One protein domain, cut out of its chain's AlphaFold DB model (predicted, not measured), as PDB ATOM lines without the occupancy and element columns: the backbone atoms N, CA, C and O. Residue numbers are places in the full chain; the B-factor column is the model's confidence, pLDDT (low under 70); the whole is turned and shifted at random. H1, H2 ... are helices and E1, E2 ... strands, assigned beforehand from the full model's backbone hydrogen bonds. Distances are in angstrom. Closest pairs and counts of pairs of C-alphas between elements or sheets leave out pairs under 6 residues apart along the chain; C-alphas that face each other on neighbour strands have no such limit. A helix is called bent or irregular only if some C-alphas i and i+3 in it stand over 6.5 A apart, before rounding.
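What this domain is: This is residues 218 to 312 of the 1108 residues of an uncharacterized protein of Candidatus Argoarchaeum ethanivorans (UniProt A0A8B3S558). A narrow sheet of three strands, E1 E2 E3, has the long kinked helix H3 along one face, and H3 runs on past the sheet. The small helical hairpin of H1 and H2 is at one end of the sheet, with residues 225 to 232 sticking out; the other face is bare of named helices. The printed part has 95 residues, in the order H1 H2 E1 E2 H3 E3, with a mixed sheet and a mixed class, helices and strands. It is only just loose, close to compact, with a radius of gyration of the C-alphas of 15.0 A, and elongated, 43 by 26 by 21 A.

How they stand to each other: E2, residues 251 to 258, is the inner strand. E1, residues 242 to 247, forms an antiparallel hairpin with it, N 245 to O 253 being 2.9 A. E3, residues 303 to 306, is its parallel neighbour, N 305 to O 256 being 2.8 A. H3, residues 260 to 291, is over E2 and E3 at a height over the sheet of 8.4 A, along the strands; its closest C-alphas to E3 are Pro 260 and Glu 306, 5.5 A. E2, H3 and E3 make a strand-helix-strand unit, two parallel strands joined through a helix, with a right-handed crossover. H2, residues 230 to 241, is on the same face, over none of the strands. It touches H1, residues 220 to 225, opposite ways at a shallow tilt of 27 degrees; the closest C-alphas, Ile 220 and Asn 240, are 6.6 A apart. H1 and H3 are apart. Every O i to N i+4 pair is within hydrogen-bond range in H1, but 5 of 8 in H2 and 22 of 28 in H3.

Where its parts are: H1 begins at C-alpha 220 (-45.668, -31.028, -2.515) and measures 8.8 A; H2 measures 16.4 A, E1 15.3 A, E2 22.8 A and H3 40.9 A. H3 has a kink of 73 degrees near residue 267 and is irregular, C-alphas 265 and 268 being 7.9 A apart; H2 is only just irregular, C-alphas 232 and 235 being 6.7 A apart. E3, 9.8 A, ends at C-alpha 306 (-50.326, -34.833, -19.597).

The domain as a whole: The farthest C-alphas, Ser 227 and Gly 293, are 44.6 A apart. The printed part has no cut. The link from H3 to E3 is long, and its residues 297 to 298 pair in parallel with residues 251 to 252 of E2. Mean pLDDT of the printed part is 79.3, and it is under 70 at residues 218 to 233, 235 to 236 and 247 to 249.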
ATOM      1  N   VAL A 218     -48.537 -37.455   0.490       63.69
ATOM      2  CA  VAL A 218     -47.510 -36.418   0.677       63.69
ATOM      3  C   VAL A 218     -47.897 -35.120  -0.029       63.69
ATOM      4  O   VAL A 218     -48.217 -35.117  -1.219       63.69
ATOM      5  N   SER A 219     -47.812 -33.994   0.690       67.38
ATOM      6  CA  SER A 219     -47.965 -32.664   0.091       67.38
ATOM      7  C   SER A 219     -46.683 -32.227  -0.629       67.38
ATOM      8  O   SER A 219     -45.572 -32.502  -0.175       67.38
ATOM      9  N   ILE A 220     -46.821 -31.497  -1.737       66.88
ATOM     10  CA  ILE A 220     -45.668 -31.028  -2.515       66.88
ATOM     11  C   ILE A 220     -44.791 -30.037  -1.731       66.88
ATOM     12  O   ILE A 220     -43.579 -29.993  -1.928       66.88
ATOM     13  N   GLU A 221     -45.381 -29.277  -0.804       63.47
ATOM     14  CA  GLU A 221     -44.662 -28.350   0.079       63.47
ATOM     15  C   GLU A 221     -43.782 -29.105   1.079       63.47
ATOM     16  O   GLU A 221     -42.643 -28.710   1.316       63.47
ATOM     17  N   THR A 222     -44.265 -30.243   1.590       59.09
ATOM     18  CA  THR A 222     -43.466 -31.162   2.410       59.09
ATOM     19  C   THR A 222     -42.243 -31.628   1.617       59.09
ATOM     20  O   THR A 222     -41.123 -31.408   2.058       59.09
ATOM     21  N   VAL A 223     -42.419 -32.158   0.401       59.09
ATOM     22  CA  VAL A 223     -41.293 -32.644  -0.427       59.09
ATOM     23  C   VAL A 223     -40.263 -31.546  -0.733       59.09
ATOM     24  O   VAL A 223     -39.071 -31.829  -0.806       59.09
ATOM     25  N   LYS A 224     -40.697 -30.290  -0.899       61.44
ATOM     26  CA  LYS A 224     -39.807 -29.150  -1.183       61.44
ATOM     27  C   LYS A 224     -39.026 -28.652   0.038       61.44
ATOM     28  O   LYS A 224     -37.924 -28.135  -0.134       61.44
ATOM     29  N   ASN A 225     -39.584 -28.783   1.241       52.56
ATOM     30  CA  ASN A 225     -38.983 -28.259   2.471       52.56
ATOM     31  C   ASN A 225     -37.955 -29.214   3.100       52.56
ATOM     32  O   ASN A 225     -37.063 -28.757   3.814       52.56
ATOM     33  N   PHE A 226     -38.037 -30.520   2.827       46.78
ATOM     34  CA  PHE A 226     -37.033 -31.485   3.278       46.78
ATOM     35  C   PHE A 226     -35.875 -31.572   2.269       46.78
ATOM     36  O   PHE A 226     -36.077 -31.799   1.078       46.78
ATOM     37  N   SER A 227     -34.635 -31.396   2.741       45.88
ATOM     38  CA  SER A 227     -33.414 -31.531   1.924       45.88
ATOM     39  C   SER A 227     -33.053 -33.007   1.722       45.88
ATOM     40  O   SER A 227     -32.012 -33.463   2.183       45.88
ATOM     41  N   LEU A 228     -33.948 -33.760   1.083       50.25
ATOM     42  CA  LEU A 228     -33.788 -35.193   0.850       50.25
ATOM     43  C   LEU A 228     -32.822 -35.477  -0.304       50.25
ATOM     44  O   LEU A 228     -32.665 -34.680  -1.236       50.25
ATOM     45  N   ASP A 229     -32.202 -36.654  -0.244       53.12
ATOM     46  CA  ASP A 229     -31.423 -37.208  -1.344       53.12
ATOM     47  C   ASP A 229     -32.301 -37.338  -2.615       53.12
ATOM     48  O   ASP A 229     -33.386 -37.936  -2.562       53.12
ATOM     49  N   PRO A 230     -31.879 -36.774  -3.763       55.66
ATOM     50  CA  PRO A 230     -32.682 -36.762  -4.983       55.66
ATOM     51  C   PRO A 230     -33.088 -38.144  -5.505       55.66
ATOM     52  O   PRO A 230     -34.191 -38.260  -6.035       55.66
ATOM     53  N   HIS A 231     -32.265 -39.183  -5.316       56.03
ATOM     54  CA  HIS A 231     -32.582 -40.554  -5.741       56.03
ATOM     55  C   HIS A 231     -33.750 -41.150  -4.958       56.03
ATOM     56  O   HIS A 231     -34.685 -41.690  -5.543       56.03
ATOM     57  N   ASN A 232     -33.755 -40.968  -3.640       53.47
ATOM     58  CA  ASN A 232     -34.849 -41.422  -2.780       53.47
ATOM     59  C   ASN A 232     -36.128 -40.571  -2.930       53.47
ATOM     60  O   ASN A 232     -37.236 -41.029  -2.645       53.47
ATOM     61  N   SER A 233     -35.994 -39.335  -3.419       62.97
ATOM     62  CA  SER A 233     -37.097 -38.373  -3.546       62.97
ATOM     63  C   SER A 233     -37.981 -38.584  -4.783       62.97
ATOM     64  O   SER A 233     -39.093 -38.054  -4.824       62.97
ATOM     65  N   ILE A 234     -37.531 -39.358  -5.783       72.06
ATOM     66  CA  ILE A 234     -38.288 -39.620  -7.024       72.06
ATOM     67  C   ILE A 234     -39.660 -40.224  -6.710       72.06
ATOM     68  O   ILE A 234     -40.680 -39.727  -7.190       72.06
ATOM     69  N   HIS A 235     -39.696 -41.250  -5.854       69.44
ATOM     70  CA  HIS A 235     -40.938 -41.923  -5.469       69.44
ATOM     71  C   HIS A 235     -41.934 -40.954  -4.823       69.44
ATOM     72  O   HIS A 235     -43.118 -40.992  -5.131       69.44
ATOM     73  N   TRP A 236     -41.471 -40.013  -3.998       68.19
ATOM     74  CA  TRP A 236     -42.338 -39.048  -3.312       68.19
ATOM     75  C   TRP A 236     -42.924 -38.018  -4.275       68.19
ATOM     76  O   TRP A 236     -44.109 -37.681  -4.191       68.19
ATOM     77  N   TRP A 237     -42.107 -37.554  -5.224       76.00
ATOM     78  CA  TRP A 237     -42.574 -36.700  -6.312       76.00
ATOM     79  C   TRP A 237     -43.626 -37.413  -7.154       76.00
ATOM     80  O   TRP A 237     -44.671 -36.828  -7.427       76.00
ATOM     81  N   LEU A 238     -43.406 -38.677  -7.514       81.38
ATOM     82  CA  LEU A 238     -44.356 -39.442  -8.319       81.38
ATOM     83  C   LEU A 238     -45.617 -39.835  -7.544       81.38
ATOM     84  O   LEU A 238     -46.701 -39.758  -8.118       81.38
ATOM     85  N   HIS A 239     -45.531 -40.139  -6.244       80.94
ATOM     86  CA  HIS A 239     -46.702 -40.387  -5.394       80.94
ATOM     87  C   HIS A 239     -47.611 -39.156  -5.365       80.94
ATOM     88  O   HIS A 239     -48.799 -39.264  -5.649       80.94
ATOM     89  N   ASN A 240     -47.051 -37.954  -5.159       82.06
ATOM     90  CA  ASN A 240     -47.817 -36.702  -5.215       82.06
ATOM     91  C   ASN A 240     -48.557 -36.506  -6.559       82.06
ATOM     92  O   ASN A 240     -49.631 -35.901  -6.597       82.06
ATOM     93  N   ARG A 241     -48.008 -37.039  -7.658       85.12
ATOM     94  CA  ARG A 241     -48.604 -36.986  -9.004       85.12
ATOM     95  C   ARG A 241     -49.510 -38.167  -9.337       85.12
ATOM     96  O   ARG A 241     -50.184 -38.125 -10.368       85.12
ATOM     97  N   THR A 242     -49.531 -39.195  -8.499       89.75
ATOM     98  CA  THR A 242     -50.300 -40.417  -8.718       89.75
ATOM     99  C   THR A 242     -51.717 -40.249  -8.195       89.75
ATOM    100  O   THR A 242     -51.951 -39.799  -7.074       89.75
ATOM    101  N   LYS A 243     -52.691 -40.650  -9.006       89.44
ATOM    102  CA  LYS A 243     -54.081 -40.807  -8.594       89.44
ATOM    103  C   LYS A 243     -54.500 -42.256  -8.773       89.44
ATOM    104  O   LYS A 243     -54.410 -42.779  -9.881       89.44
ATOM    105  N   VAL A 244     -54.990 -42.864  -7.698       89.88
ATOM    106  CA  VAL A 244     -55.575 -44.209  -7.715       89.88
ATOM    107  C   VAL A 244     -57.094 -44.071  -7.788       89.88
ATOM    108  O   VAL A 244     -57.715 -43.427  -6.937       89.88
ATOM    109  N   ILE A 245     -57.699 -44.633  -8.833       86.88
ATOM    110  CA  ILE A 245     -59.140 -44.574  -9.094       86.88
ATOM    111  C   ILE A 245     -59.690 -45.996  -9.104       86.88
ATOM    112  O   ILE A 245     -59.197 -46.848  -9.833       86.88
ATOM    113  N   PHE A 246     -60.748 -46.238  -8.338       84.50
ATOM    114  CA  PHE A 246     -61.523 -47.474  -8.415       84.50
ATOM    115  C   PHE A 246     -62.647 -47.260  -9.437       84.50
ATOM    116  O   PHE A 246     -63.613 -46.546  -9.161       84.50
ATOM    117  N   SER A 247     -62.487 -47.794 -10.648       69.38
ATOM    118  CA  SER A 247     -63.448 -47.668 -11.750       69.38
ATOM    119  C   SER A 247     -64.219 -48.974 -11.916       69.38
ATOM    120  O   SER A 247     -63.605 -50.006 -12.151       69.38
ATOM    121  N   THR A 248     -65.553 -48.961 -11.842       63.91
ATOM    122  CA  THR A 248     -66.374 -50.192 -11.719       63.91
ATOM    123  C   THR A 248     -65.966 -51.045 -10.497       63.91
ATOM    124  O   THR A 248     -64.984 -50.747  -9.827       63.91
ATOM    125  N   ARG A 249     -66.747 -52.060 -10.100       62.78
ATOM    126  CA  ARG A 249     -66.587 -52.674  -8.762       62.78
ATOM    127  C   ARG A 249     -65.214 -53.334  -8.510       62.78
ATOM    128  O   ARG A 249     -64.892 -53.523  -7.349       62.78
ATOM    129  N   ASN A 250     -64.410 -53.649  -9.534       81.75
ATOM    130  CA  ASN A 250     -63.249 -54.550  -9.417       81.75
ATOM    131  C   ASN A 250     -61.964 -54.045 -10.100       81.75
ATOM    132  O   ASN A 250     -60.983 -54.786 -10.172       81.75
ATOM    133  N   THR A 251     -61.950 -52.825 -10.639       86.75
ATOM    134  CA  THR A 251     -60.821 -52.343 -11.448       86.75
ATOM    135  C   THR A 251     -60.178 -51.114 -10.827       86.75
ATOM    136  O   THR A 251     -60.855 -50.145 -10.482       86.75
ATOM    137  N   ILE A 252     -58.854 -51.149 -10.709       89.94
ATOM    138  CA  ILE A 252     -58.026 -50.041 -10.244       89.94
ATOM    139  C   ILE A 252     -57.317 -49.433 -11.452       89.94
ATOM    140  O   ILE A 252     -56.624 -50.129 -12.188       89.94
ATOM    141  N   ILE A 253     -57.477 -48.128 -11.646       89.25
ATOM    142  CA  ILE A 253     -56.751 -47.346 -12.645       89.25
ATOM    143  C   ILE A 253     -55.785 -46.427 -11.909       89.25
ATOM    144  O   ILE A 253     -56.197 -45.620 -11.070       89.25
ATOM    145  N   MET A 254     -54.503 -46.529 -12.248       90.50
ATOM    146  CA  MET A 254     -53.468 -45.624 -11.759       90.50
ATOM    147  C   MET A 254     -53.139 -44.583 -12.820       90.50
ATOM    148  O   MET A 254     -52.926 -44.895 -13.989       90.50
ATOM    149  N   THR A 255     -53.109 -43.318 -12.422       90.94
ATOM    150  CA  THR A 255     -52.788 -42.215 -13.329       90.94
ATOM    151  C   THR A 255     -51.701 -41.338 -12.736       90.94
ATOM    152  O   THR A 255     -51.922 -40.731 -11.690       90.94
ATOM    153  N   ILE A 256     -50.560 -41.223 -13.418       91.75
ATOM    154  CA  ILE A 256     -49.456 -40.335 -13.021       91.75
ATOM    155  C   ILE A 256     -49.517 -39.070 -13.876       91.75
ATOM    156  O   ILE A 256     -49.468 -39.148 -15.100       91.75
ATOM    157  N   ARG A 257     -49.658 -37.898 -13.251       90.75
ATOM    158  CA  ARG A 257     -49.854 -36.614 -13.951       90.75
ATOM    159  C   ARG A 257     -48.553 -35.820 -14.049       90.75
ATOM    160  O   ARG A 257     -48.051 -35.355 -13.025       90.75
ATOM    161  N   LEU A 258     -48.050 -35.600 -15.263       91.00
ATOM    162  CA  LEU A 258     -46.796 -34.875 -15.514       91.00
ATOM    163  C   LEU A 258     -47.001 -33.640 -16.403       91.00
ATOM    164  O   LEU A 258     -47.990 -33.535 -17.128       91.00
ATOM    165  N   HIS A 259     -46.054 -32.701 -16.339       91.25
ATOM    166  CA  HIS A 259     -46.006 -31.560 -17.256       91.25
ATOM    167  C   HIS A 259     -45.728 -32.045 -18.700       91.25
ATOM    168  O   HIS A 259     -44.974 -33.010 -18.855       91.25
ATOM    169  N   PRO A 260     -46.266 -31.381 -19.746       88.44
ATOM    170  CA  PRO A 260     -46.064 -31.731 -21.163       88.44
ATOM    171  C   PRO A 260     -44.617 -32.057 -21.581       88.44
ATOM    172  O   PRO A 260     -44.356 -33.017 -22.306       88.44
ATOM    173  N   ASP A 261     -43.647 -31.287 -21.094       85.75
ATOM    174  CA  ASP A 261     -42.232 -31.529 -21.413       85.75
ATOM    175  C   ASP A 261     -41.657 -32.766 -20.710       85.75
ATOM    176  O   ASP A 261     -40.897 -33.521 -21.316       85.75
ATOM    177  N   ASP A 262     -42.061 -33.019 -19.462       87.88
ATOM    178  CA  ASP A 262     -41.561 -34.154 -18.683       87.88
ATOM    179  C   ASP A 262     -42.158 -35.470 -19.189       87.88
ATOM    180  O   ASP A 262     -41.462 -36.480 -19.256       87.88
ATOM    181  N   ILE A 263     -43.435 -35.474 -19.597       87.31
ATOM    182  CA  ILE A 263     -44.059 -36.661 -20.201       87.31
ATOM    183  C   ILE A 263     -43.422 -36.998 -21.550       87.31
ATOM    184  O   ILE A 263     -43.190 -38.171 -21.836       87.31
ATOM    185  N   LYS A 264     -43.076 -35.990 -22.361       84.56
ATOM    186  CA  LYS A 264     -42.414 -36.203 -23.652       84.56
ATOM    187  C   LYS A 264     -41.036 -36.848 -23.494       84.56
ATOM    188  O   LYS A 264     -40.637 -37.627 -24.355       84.56
ATOM    189  N   GLN A 265     -40.316 -36.508 -22.428       81.31
ATOM    190  CA  GLN A 265     -38.947 -36.968 -22.212       81.31
ATOM    191  C   GLN A 265     -38.858 -38.244 -21.359       81.31
ATOM    192  O   GLN A 265     -38.059 -39.121 -21.674       81.31
ATOM    193  N   TYR A 266     -39.692 -38.378 -20.325       84.62
ATOM    194  CA  TYR A 266     -39.595 -39.446 -19.318       84.62
ATOM    195  C   TYR A 266     -40.880 -40.273 -19.165       84.62
ATOM    196  O   TYR A 266     -40.906 -41.226 -18.391       84.62
ATOM    197  N   GLY A 267     -41.957 -39.942 -19.885       83.06
ATOM    198  CA  GLY A 267     -43.272 -40.563 -19.698       83.06
ATOM    199  C   GLY A 267     -43.298 -42.072 -19.946       83.06
ATOM    200  O   GLY A 267     -43.936 -42.791 -19.183       83.06
ATOM    201  N   SER A 268     -42.581 -42.566 -20.962       80.25
ATOM    202  CA  SER A 268     -42.485 -44.007 -21.241       80.25
ATOM    203  C   SER A 268     -41.721 -44.753 -20.148       80.25
ATOM    204  O   SER A 268     -42.180 -45.786 -19.677       80.25
ATOM    205  N   TYR A 269     -40.598 -44.194 -19.699       81.25
ATOM    206  CA  TYR A 269     -39.794 -44.779 -18.632       81.25
ATOM    207  C   TYR A 269     -40.558 -44.803 -17.304       81.25
ATOM    208  O   TYR A 269     -40.588 -45.824 -16.630       81.25
ATOM    209  N   ILE A 270     -41.239 -43.709 -16.949       84.81
ATOM    210  CA  ILE A 270     -42.047 -43.644 -15.725       84.81
ATOM    211  C   ILE A 270     -43.226 -44.626 -15.790       84.81
ATOM    212  O   ILE A 270     -43.588 -45.219 -14.777       84.81
ATOM    213  N   HIS A 271     -43.824 -44.833 -16.968       84.69
ATOM    214  CA  HIS A 271     -44.845 -45.868 -17.145       84.69
ATOM    215  C   HIS A 271     -44.283 -47.259 -16.829       84.69
ATOM    216  O   HIS A 271     -44.837 -47.968 -15.991       84.69
ATOM    217  N   GLU A 272     -43.146 -47.612 -17.420       76.69
ATOM    218  CA  GLU A 272     -42.529 -48.924 -17.244       76.69
ATOM    219  C   GLU A 272     -42.017 -49.150 -15.812       76.69
ATOM    220  O   GLU A 272     -42.408 -50.115 -15.155       76.69
ATOM    221  N   ALA A 273     -41.222 -48.219 -15.289       74.75
ATOM    222  CA  ALA A 273     -40.579 -48.339 -13.984       74.75
ATOM    223  C   ALA A 273     -41.543 -48.184 -12.796       74.75
ATOM    224  O   ALA A 273     -41.223 -48.619 -11.702       74.75
ATOM    225  N   PHE A 274     -42.722 -47.570 -12.965       79.88
ATOM    226  CA  PHE A 274     -43.632 -47.335 -11.834       79.88
ATOM    227  C   PHE A 274     -44.998 -47.994 -12.002       79.88
ATOM    228  O   PHE A 274     -45.511 -48.545 -11.034       79.88
ATOM    229  N   ILE A 275     -45.606 -47.976 -13.192       84.81
ATOM    230  CA  ILE A 275     -46.933 -48.585 -13.398       84.81
ATOM    231  C   ILE A 275     -46.786 -50.085 -13.673       84.81
ATOM    232  O   ILE A 275     -47.416 -50.893 -12.987       84.81
ATOM    233  N   THR A 276     -45.927 -50.474 -14.621       80.25
ATOM    234  CA  THR A 276     -45.715 -51.893 -14.962       80.25
ATOM    235  C   THR A 276     -45.045 -52.657 -13.819       80.25
ATOM    236  O   THR A 276     -45.430 -53.796 -13.524       80.25
ATOM    237  N   GLU A 277     -44.088 -52.035 -13.118       79.50
ATOM    238  CA  GLU A 277     -43.503 -52.619 -11.906       79.50
ATOM    239  C   GLU A 277     -44.569 -52.826 -10.820       79.50
ATOM    240  O   GLU A 277     -44.697 -53.934 -10.298       79.50
ATOM    241  N   PHE A 278     -45.405 -51.819 -10.540       83.62
ATOM    242  CA  PHE A 278     -46.484 -51.928  -9.554       83.62
ATOM    243  C   PHE A 278     -47.476 -53.052  -9.888       83.62
ATOM    244  O   PHE A 278     -47.862 -53.823  -9.006       83.62
ATOM    245  N   GLN A 279     -47.853 -53.198 -11.163       83.25
ATOM    246  CA  GLN A 279     -48.693 -54.303 -11.639       83.25
ATOM    247  C   GLN A 279     -48.023 -55.670 -11.439       83.25
ATOM    248  O   GLN A 279     -48.663 -56.628 -10.998       83.25
ATOM    249  N   THR A 280     -46.734 -55.772 -11.765       77.94
ATOM    250  CA  THR A 280     -45.984 -57.033 -11.703       77.94
ATOM    251  C   THR A 280     -45.739 -57.463 -10.260       77.94
ATOM    252  O   THR A 280     -46.021 -58.611  -9.909       77.94
ATOM    253  N   LYS A 281     -45.278 -56.535  -9.417       82.19
ATOM    254  CA  LYS A 281     -44.978 -56.739  -7.997       82.19
ATOM    255  C   LYS A 281     -46.205 -57.208  -7.214       82.19
ATOM    256  O   LYS A 281     -46.098 -58.112  -6.390       82.19
ATOM    257  N   ASN A 282     -47.377 -56.635  -7.495       85.50
ATOM    258  CA  ASN A 282     -48.596 -56.913  -6.735       85.50
ATOM    259  C   ASN A 282     -49.419 -58.102  -7.266       85.50
ATOM    260  O   ASN A 282     -50.384 -58.515  -6.620       85.50
ATOM    261  N   ARG A 283     -49.030 -58.719  -8.392       83.38
ATOM    262  CA  ARG A 283     -49.752 -59.859  -8.994       83.38
ATOM    263  C   ARG A 283     -49.990 -61.037  -8.027       83.38
ATOM    264  O   ARG A 283     -51.108 -61.548  -8.030       83.38
ATOM    265  N   PRO A 284     -49.035 -61.467  -7.174       84.38
ATOM    266  CA  PRO A 284     -49.285 -62.538  -6.204       84.38
ATOM    267  C   PRO A 284     -50.394 -62.194  -5.200       84.38
ATOM    268  O   PRO A 284     -51.191 -63.060  -4.849       84.38
ATOM    269  N   ILE A 285     -50.475 -60.928  -4.779       89.88
ATOM    270  CA  ILE A 285     -51.486 -60.454  -3.828       89.88
ATOM    271  C   ILE A 285     -52.867 -60.455  -4.490       89.88
ATOM    272  O   ILE A 285     -53.827 -60.955  -3.908       89.88
ATOM    273  N   LEU A 286     -52.956 -59.984  -5.739       89.31
ATOM    274  CA  LEU A 286     -54.194 -60.017  -6.524       89.31
ATOM    275  C   LEU A 286     -54.712 -61.448  -6.722       89.31
ATOM    276  O   LEU A 286     -55.913 -61.679  -6.610       89.31
ATOM    277  N   SER A 287     -53.821 -62.419  -6.953       85.50
ATOM    278  CA  SER A 287     -54.193 -63.836  -7.052       85.50
ATOM    279  C   SER A 287     -54.776 -64.381  -5.748       85.50
ATOM    280  O   SER A 287     -55.760 -65.122  -5.788       85.50
ATOM    281  N   VAL A 288     -54.205 -64.006  -4.595       86.62
ATOM    282  CA  VAL A 288     -54.761 -64.375  -3.286       86.62
ATOM    283  C   VAL A 288     -56.136 -63.748  -3.110       86.62
ATOM    284  O   VAL A 288     -57.088 -64.484  -2.879       86.62
ATOM    285  N   LEU A 289     -56.270 -62.429  -3.294       87.75
ATOM    286  CA  LEU A 289     -57.552 -61.727  -3.177       87.75
ATOM    287  C   LEU A 289     -58.624 -62.332  -4.102       87.75
ATOM    288  O   LEU A 289     -59.757 -62.532  -3.668       87.75
ATOM    289  N   ALA A 290     -58.269 -62.707  -5.336       84.94
ATOM    290  CA  ALA A 290     -59.179 -63.327  -6.298       84.94
ATOM    291  C   ALA A 290     -59.629 -64.741  -5.892       84.94
ATOM    292  O   ALA A 290     -60.827 -65.030  -5.959       84.94
ATOM    293  N   ARG A 291     -58.709 -65.606  -5.427       84.50
ATOM    294  CA  ARG A 291     -59.043 -66.924  -4.836       84.50
ATOM    295  C   ARG A 291     -60.045 -66.761  -3.696       84.50
ATOM    296  O   ARG A 291     -60.952 -67.564  -3.504       84.50
ATOM    297  N   ASP A 292     -59.874 -65.672  -2.974       83.38
ATOM    298  CA  ASP A 292     -60.664 -65.250  -1.849       83.38
ATOM    299  C   ASP A 292     -61.806 -64.293  -2.259       83.38
ATOM    300  O   ASP A 292     -62.213 -63.423  -1.503       83.38
ATOM    301  N   GLY A 293     -62.374 -64.435  -3.457       80.06
ATOM    302  CA  GLY A 293     -63.629 -63.772  -3.837       80.06
ATOM    303  C   GLY A 293     -63.594 -62.239  -3.922       80.06
ATOM    304  O   GLY A 293     -64.654 -61.627  -4.038       80.06
ATOM    305  N   ILE A 294     -62.411 -61.623  -3.898       86.56
ATOM    306  CA  ILE A 294     -62.168 -60.190  -4.119       86.56
ATOM    307  C   ILE A 294     -61.313 -60.042  -5.397       86.56
ATOM    308  O   ILE A 294     -60.117 -59.757  -5.324       86.56
ATOM    309  N   PRO A 295     -61.871 -60.300  -6.595       84.44
ATOM    310  CA  PRO A 295     -61.109 -60.222  -7.836       84.44
ATOM    311  C   PRO A 295     -60.836 -58.757  -8.179       84.44
ATOM    312  O   PRO A 295     -61.735 -58.046  -8.618       84.44
ATOM    313  N   ILE A 296     -59.598 -58.309  -7.977       87.50
ATOM    314  CA  ILE A 296     -59.145 -56.964  -8.335       87.50
ATOM    315  C   ILE A 296     -58.225 -57.043  -9.548       87.50
ATOM    316  O   ILE A 296     -57.322 -57.878  -9.601       87.50
ATOM    317  N   VAL A 297     -58.429 -56.142 -10.504       86.81
ATOM    318  CA  VAL A 297     -57.573 -55.987 -11.682       86.81
ATOM    319  C   VAL A 297     -57.014 -54.572 -11.706       86.81
ATOM    320  O   VAL A 297     -57.764 -53.604 -11.594       86.81
ATOM    321  N   ILE A 298     -55.702 -54.440 -11.877       87.75
ATOM    322  CA  ILE A 298     -55.085 -53.151 -12.201       87.75
ATOM    323  C   ILE A 298     -55.196 -52.992 -13.721       87.75
ATOM    324  O   ILE A 298     -54.640 -53.807 -14.449       87.75
ATOM    325  N   SER A 299     -55.958 -52.000 -14.191       82.88
ATOM    326  CA  SER A 299     -56.273 -51.836 -15.618       82.88
ATOM    327  C   SER A 299     -55.033 -51.511 -16.443       82.88
ATOM    328  O   SER A 299     -54.199 -50.708 -16.008       82.88
ATOM    329  N   ASP A 300     -55.000 -52.017 -17.674       81.88
ATOM    330  CA  ASP A 300     -54.075 -51.581 -18.725       81.88
ATOM    331  C   ASP A 300     -54.333 -50.124 -19.157       81.88
ATOM    332  O   ASP A 300     -53.464 -49.480 -19.737       81.88
ATOM    333  N   ASP A 301     -55.487 -49.550 -18.788       83.19
ATOM    334  CA  ASP A 301     -55.759 -48.112 -18.922       83.19
ATOM    335  C   ASP A 301     -54.914 -47.242 -17.972       83.19
ATOM    336  O   ASP A 301     -54.980 -46.008 -18.035       83.19
ATOM    337  N   SER A 302     -54.146 -47.859 -17.063       88.12
ATOM    338  CA  SER A 302     -53.220 -47.150 -16.182       88.12
ATOM    339  C   SER A 302     -52.098 -46.516 -16.996       88.12
ATOM    340  O   SER A 302     -51.376 -47.186 -17.735       88.12
ATOM    341  N   LYS A 303     -51.948 -45.197 -16.876       90.06
ATOM    342  CA  LYS A 303     -51.094 -44.425 -17.780       90.06
ATOM    343  C   LYS A 303     -50.502 -43.179 -17.142       90.06
ATOM    344  O   LYS A 303     -51.034 -42.620 -16.180       90.06
ATOM    345  N   VAL A 304     -49.414 -42.714 -17.741       90.25
ATOM    346  CA  VAL A 304     -48.889 -41.372 -17.505       90.25
ATOM    347  C   VAL A 304     -49.683 -40.410 -18.389       90.25
ATOM    348  O   VAL A 304     -49.823 -40.648 -19.589       90.25
ATOM    349  N   VAL A 305     -50.262 -39.363 -17.803       89.88
ATOM    350  CA  VAL A 305     -51.081 -38.373 -18.519       89.88
ATOM    351  C   VAL A 305     -50.478 -36.985 -18.432       89.88
ATOM    352  O   VAL A 305     -49.905 -36.588 -17.413       89.88
ATOM    353  N   GLU A 306     -50.668 -36.242 -19.511       88.81
ATOM    354  CA  GLU A 306     -50.326 -34.833 -19.597       88.81
ATOM    355  C   GLU A 306     -51.260 -33.997 -18.714       88.81
ATOM    356  O   GLU A 306     -52.472 -34.228 -18.640       88.81
ATOM    357  N   HIS A 307     -50.683 -33.032 -18.006       88.25
ATOM    358  CA  HIS A 307     -51.411 -32.073 -17.195       88.25
ATOM    359  C   HIS A 307     -50.737 -30.702 -17.302       88.25
ATOM    360  O   HIS A 307     -49.813 -30.399 -16.555       88.25
ATOM    361  N   ASP A 308     -51.234 -29.839 -18.184       82.50
ATOM    362  CA  ASP A 308     -50.607 -28.552 -18.540       82.50
ATOM    363  C   ASP A 308     -50.354 -27.607 -17.357       82.50
ATOM    364  O   ASP A 308     -49.476 -26.753 -17.401       82.50
ATOM    365  N   ARG A 309     -51.125 -27.747 -16.272       81.12
ATOM    366  CA  ARG A 309     -50.972 -26.940 -15.047       81.12
ATOM    367  C   ARG A 309     -50.038 -27.574 -14.010       81.12
ATOM    368  O   ARG A 309     -49.950 -27.082 -12.890       81.12
ATOM    369  N   ALA A 310     -49.424 -28.713 -14.324       80.81
ATOM    370  CA  ALA A 310     -48.484 -29.394 -13.444       80.81
ATOM    371  C   ALA A 310     -47.168 -28.615 -13.417       80.81
ATOM    372  O   ALA A 310     -46.658 -28.241 -14.457       80.81
ATOM    373  N   GLU A 311     -46.563 -28.415 -12.252       82.81
ATOM    374  CA  GLU A 311     -45.180 -27.927 -12.219       82.81
ATOM    375  C   GLU A 311     -44.241 -28.978 -12.835       82.81
ATOM    376  O   GLU A 311     -44.467 -30.174 -12.607       82.81
ATOM    377  N   ARG A 312     -43.212 -28.538 -13.573       84.88
ATOM    378  CA  ARG A 312     -42.156 -29.423 -14.087       84.88
ATOM    379  C   ARG A 312     -41.431 -30.141 -12.947       84.88
ATOM    380  O   ARG A 312     -41.321 -29.608 -11.840       84.88
TER     381      ARG A 312